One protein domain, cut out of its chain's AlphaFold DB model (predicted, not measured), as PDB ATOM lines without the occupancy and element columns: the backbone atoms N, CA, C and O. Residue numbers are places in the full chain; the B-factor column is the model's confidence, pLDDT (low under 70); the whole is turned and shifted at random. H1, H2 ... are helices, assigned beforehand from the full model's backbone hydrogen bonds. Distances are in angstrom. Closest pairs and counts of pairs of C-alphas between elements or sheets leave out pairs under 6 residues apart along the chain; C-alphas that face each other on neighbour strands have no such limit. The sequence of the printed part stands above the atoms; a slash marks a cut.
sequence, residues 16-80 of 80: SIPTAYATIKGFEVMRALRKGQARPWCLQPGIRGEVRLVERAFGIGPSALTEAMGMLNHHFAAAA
ATOM      1  N   SER A  16      12.752 -33.472  10.855       86.81
ATOM      2  CA  SER A  16      12.364 -33.166  12.233       86.81
ATOM      3  C   SER A  16      11.643 -31.814  12.304       86.81
ATOM      4  O   SER A  16      11.737 -31.008  11.372       86.81
ATOM      5  N   ILE A  17      10.952 -31.543  13.417       88.56
ATOM      6  CA  ILE A  17      10.278 -30.257  13.670       88.56
ATOM      7  C   ILE A  17      11.266 -29.072  13.624       88.56
ATOM      8  O   ILE A  17      10.964 -28.101  12.930       88.56
ATOM      9  N   PRO A  18      12.462 -29.127  14.253       91.38
ATOM     10  CA  PRO A  18      13.444 -28.045  14.135       91.38
ATOM     11  C   PRO A  18      13.859 -27.755  12.688       91.38
ATOM     12  O   PRO A  18      13.925 -26.595  12.282       91.38
ATOM     13  N   THR A  19      14.085 -28.797  11.878       90.62
ATOM     14  CA  THR A  19      14.430 -28.629  10.457       90.62
ATOM     15  C   THR A  19      13.265 -28.045   9.657       90.62
ATOM     16  O   THR A  19      13.487 -27.211   8.777       90.62
ATOM     17  N   ALA A  20      12.029 -28.438   9.977       91.25
ATOM     18  CA  ALA A  20      10.833 -27.853   9.382       91.25
ATOM     19  C   ALA A  20      10.747 -26.357   9.664       91.25
ATOM     20  O   ALA A  20      10.627 -25.554   8.740       91.25
ATOM     21  N   TYR A  21      10.882 -25.987  10.935       92.00
ATOM     22  CA  TYR A  21      10.796 -24.606  11.376       92.00
ATOM     23  C   TYR A  21      11.880 -23.733  10.742       92.00
ATOM     24  O   TYR A  21      11.566 -22.684  10.182       92.00
ATOM     25  N   ALA A  22      13.139 -24.185  10.753       91.62
ATOM     26  CA  ALA A  22      14.242 -23.458  10.128       91.62
ATOM     27  C   ALA A  22      14.004 -23.233   8.626       91.62
ATOM     28  O   ALA A  22      14.242 -22.137   8.118       91.62
ATOM     29  N   THR A  23      13.479 -24.242   7.925       92.25
ATOM     30  CA  THR A  23      13.231 -24.138   6.483       92.25
ATOM     31  C   THR A  23      12.057 -23.212   6.164       92.25
ATOM     32  O   THR A  23      12.179 -22.347   5.298       92.25
ATOM     33  N   ILE A  24      10.932 -23.352   6.873       92.62
ATOM     34  CA  ILE A  24       9.748 -22.497   6.690       92.62
ATOM     35  C   ILE A  24      10.099 -21.040   7.007       92.62
ATOM     36  O   ILE A  24       9.866 -20.165   6.172       92.62
ATOM     37  N   LYS A  25      10.763 -20.788   8.146       94.12
ATOM     38  CA  LYS A  25      11.271 -19.457   8.506       94.12
ATOM     39  C   LYS A  25      12.195 -18.903   7.421       94.12
ATOM     40  O   LYS A  25      12.061 -17.745   7.038       94.12
ATOM     41  N   GLY A  26      13.110 -19.719   6.894       94.44
ATOM     42  CA  GLY A  26      14.001 -19.312   5.807       94.44
ATOM     43  C   GLY A  26      13.252 -18.851   4.562       94.44
ATOM     44  O   GLY A  26      13.588 -17.807   4.004       94.44
ATOM     45  N   PHE A  27      12.200 -19.564   4.154       94.81
ATOM     46  CA  PHE A  27      11.358 -19.138   3.035       94.81
ATOM     47  C   PHE A  27      10.638 -17.819   3.296       94.81
ATOM     48  O   PHE A  27      10.576 -16.977   2.397       94.81
ATOM     49  N   GLU A  28      10.125 -17.610   4.505       95.19
ATOM     50  CA  GLU A  28       9.465 -16.359   4.877       95.19
ATOM     51  C   GLU A  28      10.436 -15.177   4.875       95.19
ATOM     52  O   GLU A  28      10.143 -14.157   4.250       95.19
ATOM     53  N   VAL A  29      11.621 -15.339   5.474       95.38
ATOM     54  CA  VAL A  29      12.676 -14.314   5.492       95.38
ATOM     55  C   VAL A  29      13.130 -13.984   4.069       95.38
ATOM     56  O   VAL A  29      13.126 -12.815   3.678       95.38
ATOM     57  N   MET A  30      13.428 -14.996   3.246       95.56
ATOM     58  CA  MET A  30      13.799 -14.793   1.839       95.56
ATOM     59  C   MET A  30      12.694 -14.088   1.045       95.56
ATOM     60  O   MET A  30      12.973 -13.235   0.201       95.56
ATOM     61  N   ARG A  31      11.424 -14.425   1.297       96.75
ATOM     62  CA  ARG A  31      10.279 -13.792   0.632       96.75
ATOM     63  C   ARG A  31      10.102 -12.338   1.069       96.75
ATOM     64  O   ARG A  31       9.834 -11.502   0.210       96.75
ATOM     65  N   ALA A  32      10.264 -12.036   2.356       95.81
ATOM     66  CA  ALA A  32      10.183 -10.680   2.891       95.81
ATOM     67  C   ALA A  32      11.300  -9.783   2.337       95.81
ATOM     68  O   ALA A  32      11.028  -8.645   1.953       95.81
ATOM     69  N   LEU A  33      12.524 -10.316   2.224       94.56
ATOM     70  CA  LEU A  33      13.655  -9.643   1.579       94.56
ATOM     71  C   LEU A  33      13.367  -9.381   0.097       94.56
ATOM     72  O   LEU A  33      13.396  -8.235  -0.340       94.56
ATOM     73  N   ARG A  34      12.963 -10.413  -0.660       95.00
ATOM     74  CA  ARG A  34      12.641 -10.285  -2.093       95.00
ATOM     75  C   ARG A  34      11.546  -9.251  -2.368       95.00
ATOM     76  O   ARG A  34      11.593  -8.568  -3.382       95.00
ATOM     77  N   LYS A  35      10.551  -9.146  -1.483       96.56
ATOM     78  CA  LYS A  35       9.462  -8.162  -1.595       96.56
ATOM     79  C   LYS A  35       9.816  -6.776  -1.041       96.56
ATOM     80  O   LYS A  35       8.988  -5.877  -1.126       96.56
ATOM     81  N   GLY A  36      10.980  -6.606  -0.416       93.88
ATOM     82  CA  GLY A  36      11.352  -5.372   0.280       93.88
ATOM     83  C   GLY A  36      10.566  -5.106   1.571       93.88
ATOM     84  O   GLY A  36      10.747  -4.059   2.185       93.88
ATOM     85  N   GLN A  37       9.734  -6.047   2.027       95.38
ATOM     86  CA  GLN A  37       8.976  -5.940   3.284       95.38
ATOM     87  C   GLN A  37       9.889  -5.988   4.514       95.38
ATOM     88  O   GLN A  37       9.516  -5.537   5.592       95.38
ATOM     89  N   ALA A  38      11.094  -6.527   4.342       94.12
ATOM     90  CA  ALA A  38      12.110  -6.608   5.375       94.12
ATOM     91  C   ALA A  38      12.866  -5.284   5.613       94.12
ATOM     92  O   ALA A  38      13.541  -5.159   6.629       94.12
ATOM     93  N   ARG A  39      12.739  -4.286   4.722       92.56
ATOM     94  CA  ARG A  39      13.484  -3.012   4.799       92.56
ATOM     95  C   ARG A  39      13.366  -2.281   6.145       92.56
ATOM     96  O   ARG A  39      14.405  -1.850   6.633       92.56
ATOM     97  N   PRO A  40      12.181  -2.177   6.787       93.38
ATOM     98  CA  PRO A  40      12.057  -1.525   8.096       93.38
ATOM     99  C   PRO A  40      12.844  -2.221   9.215       93.38
ATOM    100  O   PRO A  40      13.090  -1.630  10.259       93.38
ATOM    101  N   TRP A  41      13.230  -3.480   9.005       92.00
ATOM    102  CA  TRP A  41      13.942  -4.305   9.977       92.00
ATOM    103  C   TRP A  41      15.461  -4.318   9.750       92.00
ATOM    104  O   TRP A  41      16.194  -4.924  10.537       92.00
ATOM    105  N   CYS A  42      15.953  -3.665   8.695       93.81
ATOM    106  CA  CYS A  42      17.377  -3.495   8.428       93.81
ATOM    107  C   CYS A  42      17.901  -2.264   9.181       93.81
ATOM    108  O   CYS A  42      17.582  -1.136   8.823       93.81
ATOM    109  N   LEU A  43      18.731  -2.478  10.207       92.56
ATOM    110  CA  LEU A  43      19.358  -1.389  10.976       92.56
ATOM    111  C   LEU A  43      20.445  -0.655  10.177       92.56
ATOM    112  O   LEU A  43      20.759   0.495  10.459       92.56
ATOM    113  N   GLN A  44      21.027  -1.333   9.189       91.12
ATOM    114  CA  GLN A  44      22.089  -0.809   8.339       91.12
ATOM    115  C   GLN A  44      21.606  -0.728   6.887       91.12
ATOM    116  O   GLN A  44      20.800  -1.561   6.463       91.12
ATOM    117  N   PRO A  45      22.098   0.243   6.102       90.25
ATOM    118  CA  PRO A  45      21.746   0.346   4.696       90.25
ATOM    119  C   PRO A  45      22.379  -0.779   3.864       90.25
ATOM    120  O   PRO A  45      23.461  -1.290   4.165       90.25
ATOM    121  N   GLY A  46      21.703  -1.132   2.770       91.31
ATOM    122  CA  GLY A  46      22.199  -2.075   1.768       91.31
ATOM    123  C   GLY A  46      22.304  -3.528   2.247       91.31
ATOM    124  O   GLY A  46      21.668  -3.945   3.215       91.31
ATOM    125  N   ILE A  47      23.142  -4.301   1.548       92.88
ATOM    126  CA  ILE A  47      23.295  -5.758   1.726       92.88
ATOM    127  C   ILE A  47      23.692  -6.113   3.164       92.88
ATOM    128  O   ILE A  47      23.242  -7.120   3.707       92.88
ATOM    129  N   ARG A  48      24.497  -5.267   3.818       93.25
ATOM    130  CA  ARG A  48      24.951  -5.504   5.191       93.25
ATOM    131  C   ARG A  48      23.774  -5.591   6.169       93.25
ATOM    132  O   ARG A  48      23.753  -6.496   6.997       93.25
ATOM    133  N   GLY A  49      22.773  -4.719   6.038       93.69
ATOM    134  CA  GLY A  49      21.569  -4.762   6.873       93.69
ATOM    135  C   GLY A  49      20.707  -5.998   6.635       93.69
ATOM    136  O   GLY A  49      20.177  -6.564   7.591       93.69
ATOM    137  N   GLU A  50      20.612  -6.450   5.383       94.75
ATOM    138  CA  GLU A  50      19.880  -7.667   5.017       94.75
ATOM    139  C   GLU A  50      20.546  -8.925   5.587       94.75
ATOM    140  O   GLU A  50      19.870  -9.748   6.202       94.75
ATOM    141  N   VAL A  51      21.872  -9.051   5.460       95.06
ATOM    142  CA  VAL A  51      22.641 -10.167   6.040       95.06
ATOM    143  C   VAL A  51      22.468 -10.205   7.556       95.06
ATOM    144  O   VAL A  51      22.125 -11.247   8.114       95.06
ATOM    145  N   ARG A  52      22.601  -9.055   8.225       95.00
ATOM    146  CA  ARG A  52      22.426  -8.947   9.680       95.00
ATOM    147  C   ARG A  52      21.007  -9.289  10.123       95.00
ATOM    148  O   ARG A  52      20.816  -9.915  11.161       95.00
ATOM    149  N   LEU A  53      19.999  -8.927   9.332       94.81
ATOM    150  CA  LEU A  53      18.619  -9.320   9.598       94.81
ATOM    151  C   LEU A  53      18.432 -10.844   9.521       94.81
ATOM    152  O   LEU A  53      17.770 -11.410  10.392       94.81
ATOM    153  N   VAL A  54      19.027 -11.508   8.524       95.25
ATOM    154  CA  VAL A  54      19.010 -12.978   8.416       95.25
ATOM    155  C   VAL A  54      19.700 -13.602   9.627       95.25
ATOM    156  O   VAL A  54      19.117 -14.460  10.287       95.25
ATOM    157  N   GLU A  55      20.898 -13.136   9.975       95.31
ATOM    158  CA  GLU A  55      21.643 -13.636  11.130       95.31
ATOM    159  C   GLU A  55      20.837 -13.535  12.435       95.31
ATOM    160  O   GLU A  55      20.801 -14.487  13.222       95.31
ATOM    161  N   ARG A  56      20.124 -12.418  12.636       94.56
ATOM    162  CA  ARG A  56      19.221 -12.222  13.779       94.56
ATOM    163  C   ARG A  56      18.017 -13.157  13.748       94.56
ATOM    164  O   ARG A  56      17.664 -13.718  14.780       94.56
ATOM    165  N   ALA A  57      17.394 -13.364  12.587       93.62
ATOM    166  CA  ALA A  57      16.220 -14.233  12.455       93.62
ATOM    167  C   ALA A  57      16.514 -15.699  12.836       93.62
ATOM    168  O   ALA A  57      15.624 -16.412  13.323       93.62
ATOM    169  N   PHE A  58      17.762 -16.131  12.628       94.69
ATOM    170  CA  PHE A  58      18.255 -17.468  12.956       94.69
ATOM    171  C   PHE A  58      19.044 -17.549  14.269       94.69
ATOM    172  O   PHE A  58      19.395 -18.651  14.677       94.69
ATOM    173  N   GLY A  59      19.295 -16.424  14.946       93.81
ATOM    174  CA  GLY A  59      20.037 -16.397  16.209       93.81
ATOM    175  C   GLY A  59      21.511 -16.798  16.078       93.81
ATOM    176  O   GLY A  59      22.097 -17.270  17.044       93.81
ATOM    177  N   ILE A  60      22.094 -16.648  14.885       94.38
ATOM    178  CA  ILE A  60      23.499 -16.993  14.598       94.38
ATOM    179  C   ILE A  60      24.437 -15.787  14.689       94.38
ATOM    180  O   ILE A  60      25.648 -15.959  14.780       94.38
ATOM    181  N   GLY A  61      23.885 -14.574  14.660       90.94
ATOM    182  CA  GLY A  61      24.645 -13.334  14.776       90.94
ATOM    183  C   GLY A  61      24.192 -12.463  15.945       90.94
ATOM    184  O   GLY A  61      23.310 -12.839  16.721       90.94
ATOM    185  N   PRO A  62      24.809 -11.283  16.092       91.31
ATOM    186  CA  PRO A  62      24.548 -10.386  17.206       91.31
ATOM    187  C   PRO A  62      23.110  -9.874  17.203       91.31
ATOM    188  O   PRO A  62      22.503  -9.639  16.157       91.31
ATOM    189  N   SER A  63      22.584  -9.654  18.405       94.06
ATOM    190  CA  SER A  63      21.249  -9.091  18.590       94.06
ATOM    191  C   SER A  63      21.126  -7.689  17.979       94.06
ATOM    192  O   SER A  63      22.119  -6.986  17.775       94.06
ATOM    193  N   ALA A  64      19.885  -7.249  17.746       93.44
ATOM    194  CA  ALA A  64      19.604  -5.887  17.285       93.44
ATOM    195  C   ALA A  64      20.195  -4.823  18.228       93.44
ATOM    196  O   ALA A  64      20.735  -3.823  17.763       93.44
ATOM    197  N   LEU A  65      20.158  -5.077  19.543       94.50
ATOM    198  CA  LEU A  65      20.733  -4.190  20.554       94.50
ATOM    199  C   LEU A  65      22.256  -4.091  20.414       94.50
ATOM    200  O   LEU A  65      22.803  -2.995  20.363       94.50
ATOM    201  N   THR A  66      22.937  -5.233  20.308       94.44
ATOM    202  CA  THR A  66      24.398  -5.288  20.148       94.44
ATOM    203  C   THR A  66      24.850  -4.570  18.876       94.44
ATOM    204  O   THR A  66      25.855  -3.864  18.877       94.44
ATOM    205  N   GLU A  67      24.101  -4.725  17.785       93.06
ATOM    206  CA  GLU A  67      24.368  -4.027  16.530       93.06
ATOM    207  C   GLU A  67      24.196  -2.517  16.645       93.06
ATOM    208  O   GLU A  67      25.092  -1.779  16.240       93.06
ATOM    209  N   ALA A  68      23.085  -2.068  17.231       94.00
ATOM    210  CA  ALA A  68      22.825  -0.651  17.448       94.00
ATOM    211  C   ALA A  68      23.903  -0.015  18.340       94.00
ATOM    212  O   ALA A  68      24.417   1.053  18.017       94.00
ATOM    213  N   MET A  69      24.314  -0.703  19.408       95.75
ATOM    214  CA  MET A  69      25.377  -0.237  20.301       95.75
ATOM    215  C   MET A  69      26.718  -0.096  19.567       95.75
ATOM    216  O   MET A  69      27.415   0.901  19.730       95.75
ATOM    217  N   GLY A  70      27.060  -1.062  18.705       93.19
ATOM    218  CA  GLY A  70      28.255  -0.983  17.865       93.19
ATOM    219  C   GLY A  70      28.213   0.202  16.897       93.19
ATOM    220  O   GLY A  70      29.206   0.904  16.740       93.19
ATOM    221  N   MET A  71      27.054   0.470  16.289       91.62
ATOM    222  CA  MET A  71      26.867   1.626  15.406       91.62
ATOM    223  C   MET A  71      27.030   2.953  16.151       91.62
ATOM    224  O   MET A  71      27.707   3.848  15.649       91.62
ATOM    225  N   LEU A  72      26.459   3.065  17.354       94.38
ATOM    226  CA  LEU A  72      26.616   4.245  18.202       94.38
ATOM    227  C   LEU A  72      28.084   4.467  18.574       94.38
ATOM    228  O   LEU A  72      28.593   5.569  18.393       94.38
ATOM    229  N   ASN A  73      28.791   3.420  19.006       95.19
ATOM    230  CA  ASN A  73      30.216   3.522  19.327       95.19
ATOM    231  C   ASN A  73      31.050   3.978  18.126       95.19
ATOM    232  O   ASN A  73      31.902   4.847  18.280       95.19
ATOM    233  N   HIS A  74      30.797   3.437  16.931       90.56
ATOM    234  CA  HIS A  74      31.485   3.887  15.718       90.56
ATOM    235  C   HIS A  74      31.190   5.351  15.391       90.56
ATOM    236  O   HIS A  74      32.101   6.071  14.994       90.56
ATOM    237  N   HIS A  75      29.947   5.798  15.576       93.19
ATOM    238  CA  HIS A  75      29.573   7.192  15.362       93.19
ATOM    239  C   HIS A  75      30.305   8.132  16.330       93.19
ATOM    240  O   HIS A  75      30.870   9.129  15.896       93.19
ATOM    241  N   PHE A  76      30.349   7.805  17.627       94.75
ATOM    242  CA  PHE A  76      31.085   8.606  18.611       94.75
ATOM    243  C   PHE A  76      32.596   8.591  18.367       94.75
ATOM    244  O   PHE A  76      33.227   9.635  18.467       94.75
ATOM    245  N   ALA A  77      33.168   7.442  18.000       93.75
ATOM    246  CA  ALA A  77      34.591   7.331  17.686       93.75
ATOM    247  C   ALA A  77      34.990   8.107  16.419       93.75
ATOM    248  O   ALA A  77      36.120   8.560  16.329       93.75
ATOM    249  N   ALA A  78      34.085   8.249  15.447       90.50
ATOM    250  CA  ALA A  78      34.323   9.036  14.237       90.50
ATOM    251  C   ALA A  78      34.091  10.547  14.433       90.50
ATOM    252  O   ALA A  78      34.495  11.335  13.583       90.50
ATOM    253  N   ALA A  79      33.400  10.939  15.506       85.94
ATOM    254  CA  ALA A  79      33.111  12.332  15.846       85.94
ATOM    255  C   ALA A  79      34.145  12.958  16.805       85.94
ATOM    256  O   ALA A  79      34.064  14.159  17.064       85.94
ATOM    257  N   ALA A  80      35.059  12.148  17.347       71.75
ATOM    258  CA  ALA A  80      36.188  12.558  18.183       71.75
ATOM    259  C   ALA A  80      37.449  12.758  17.332       71.75
ATOM    260  O   ALA A  80      38.227  13.676  17.667       71.75
TER     261      ALA A  80
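AT A GLANCE: This is residues 16 to 80 of the 80 residues of the protein "IS6 family transposase" of Pseudomonas aeruginosa (UniProt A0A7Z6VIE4). Three helices follow one another in a loose zigzag: H1 and H2 make a helical hairpin, and H3 starts near the last residues of H2 and reaches away from H1. The two far ends, residues 16 to 21, of which 17 to 21 belong to H1, and residues 72 to 80, of which 72 to 79 belong to H3, stick out at opposite ends of the longest axis. The printed part has 65 residues with three named helices, in the order H1, H2, H3, and no named strand; the class is all helix. The whole is loose, with a radius of gyration of the C-alphas of 14.2 A, and it spans 51 by 24 by 14 A.

IN THESE COORDINATES: The printed part begins at Ser 16. H1 holds residues 17 to 34, 18 residues and the longest helix, 25.6 A from first to last C-alpha; C-alpha 17 is at (10.278, -30.257, 13.670). H2 holds residues 46 to 58 and is 19.4 A long, with C-alpha 46 at (22.199, -2.075, 1.768). H3 holds residues 64 to 79 and is 22.7 A long, with C-alpha 79 at (33.111, 12.332, 15.846). Ala 80 is the chain's last residue.

HOW THE PARTS SIT: H1 and H2 touch, with 4 pairs of C-alphas within 8 A. Their closest C-alphas are those of Val 29 and Val 54, 7.1 A apart. They run opposite ways at a shallow tilt of 20 degrees and form a helical hairpin. H2 and H3 are close but not clearly touching, with the C-alphas of Arg 56 and Ala 64 the closest, at 7.3 A. They run opposite ways at a shallow tilt of 34 degrees, only just short of steep. H1 and H3 are apart. In H1, H2 and H3 every O i to N i+4 pair is within hydrogen-bond range.

THE WHOLE: The two C-alphas farthest apart are those of Ser 16 and Ala 80, 51.9 A. The outline is only just a rod. Residues 16 to 21, of which 17 to 21 belong to H1, and residues 72 to 80, of which 72 to 79 belong to H3, stand free; without them the body has 50 residues, spans 30 by 20 by 14 A and has a radius of gyration of 10.6 A. The link from H1 to H2, 11 residues, is long, and the link from H2 to H3, 5 residues, is tight. The printed part has no cut. Its mean pLDDT is 93.0, and no printed residue is under 70.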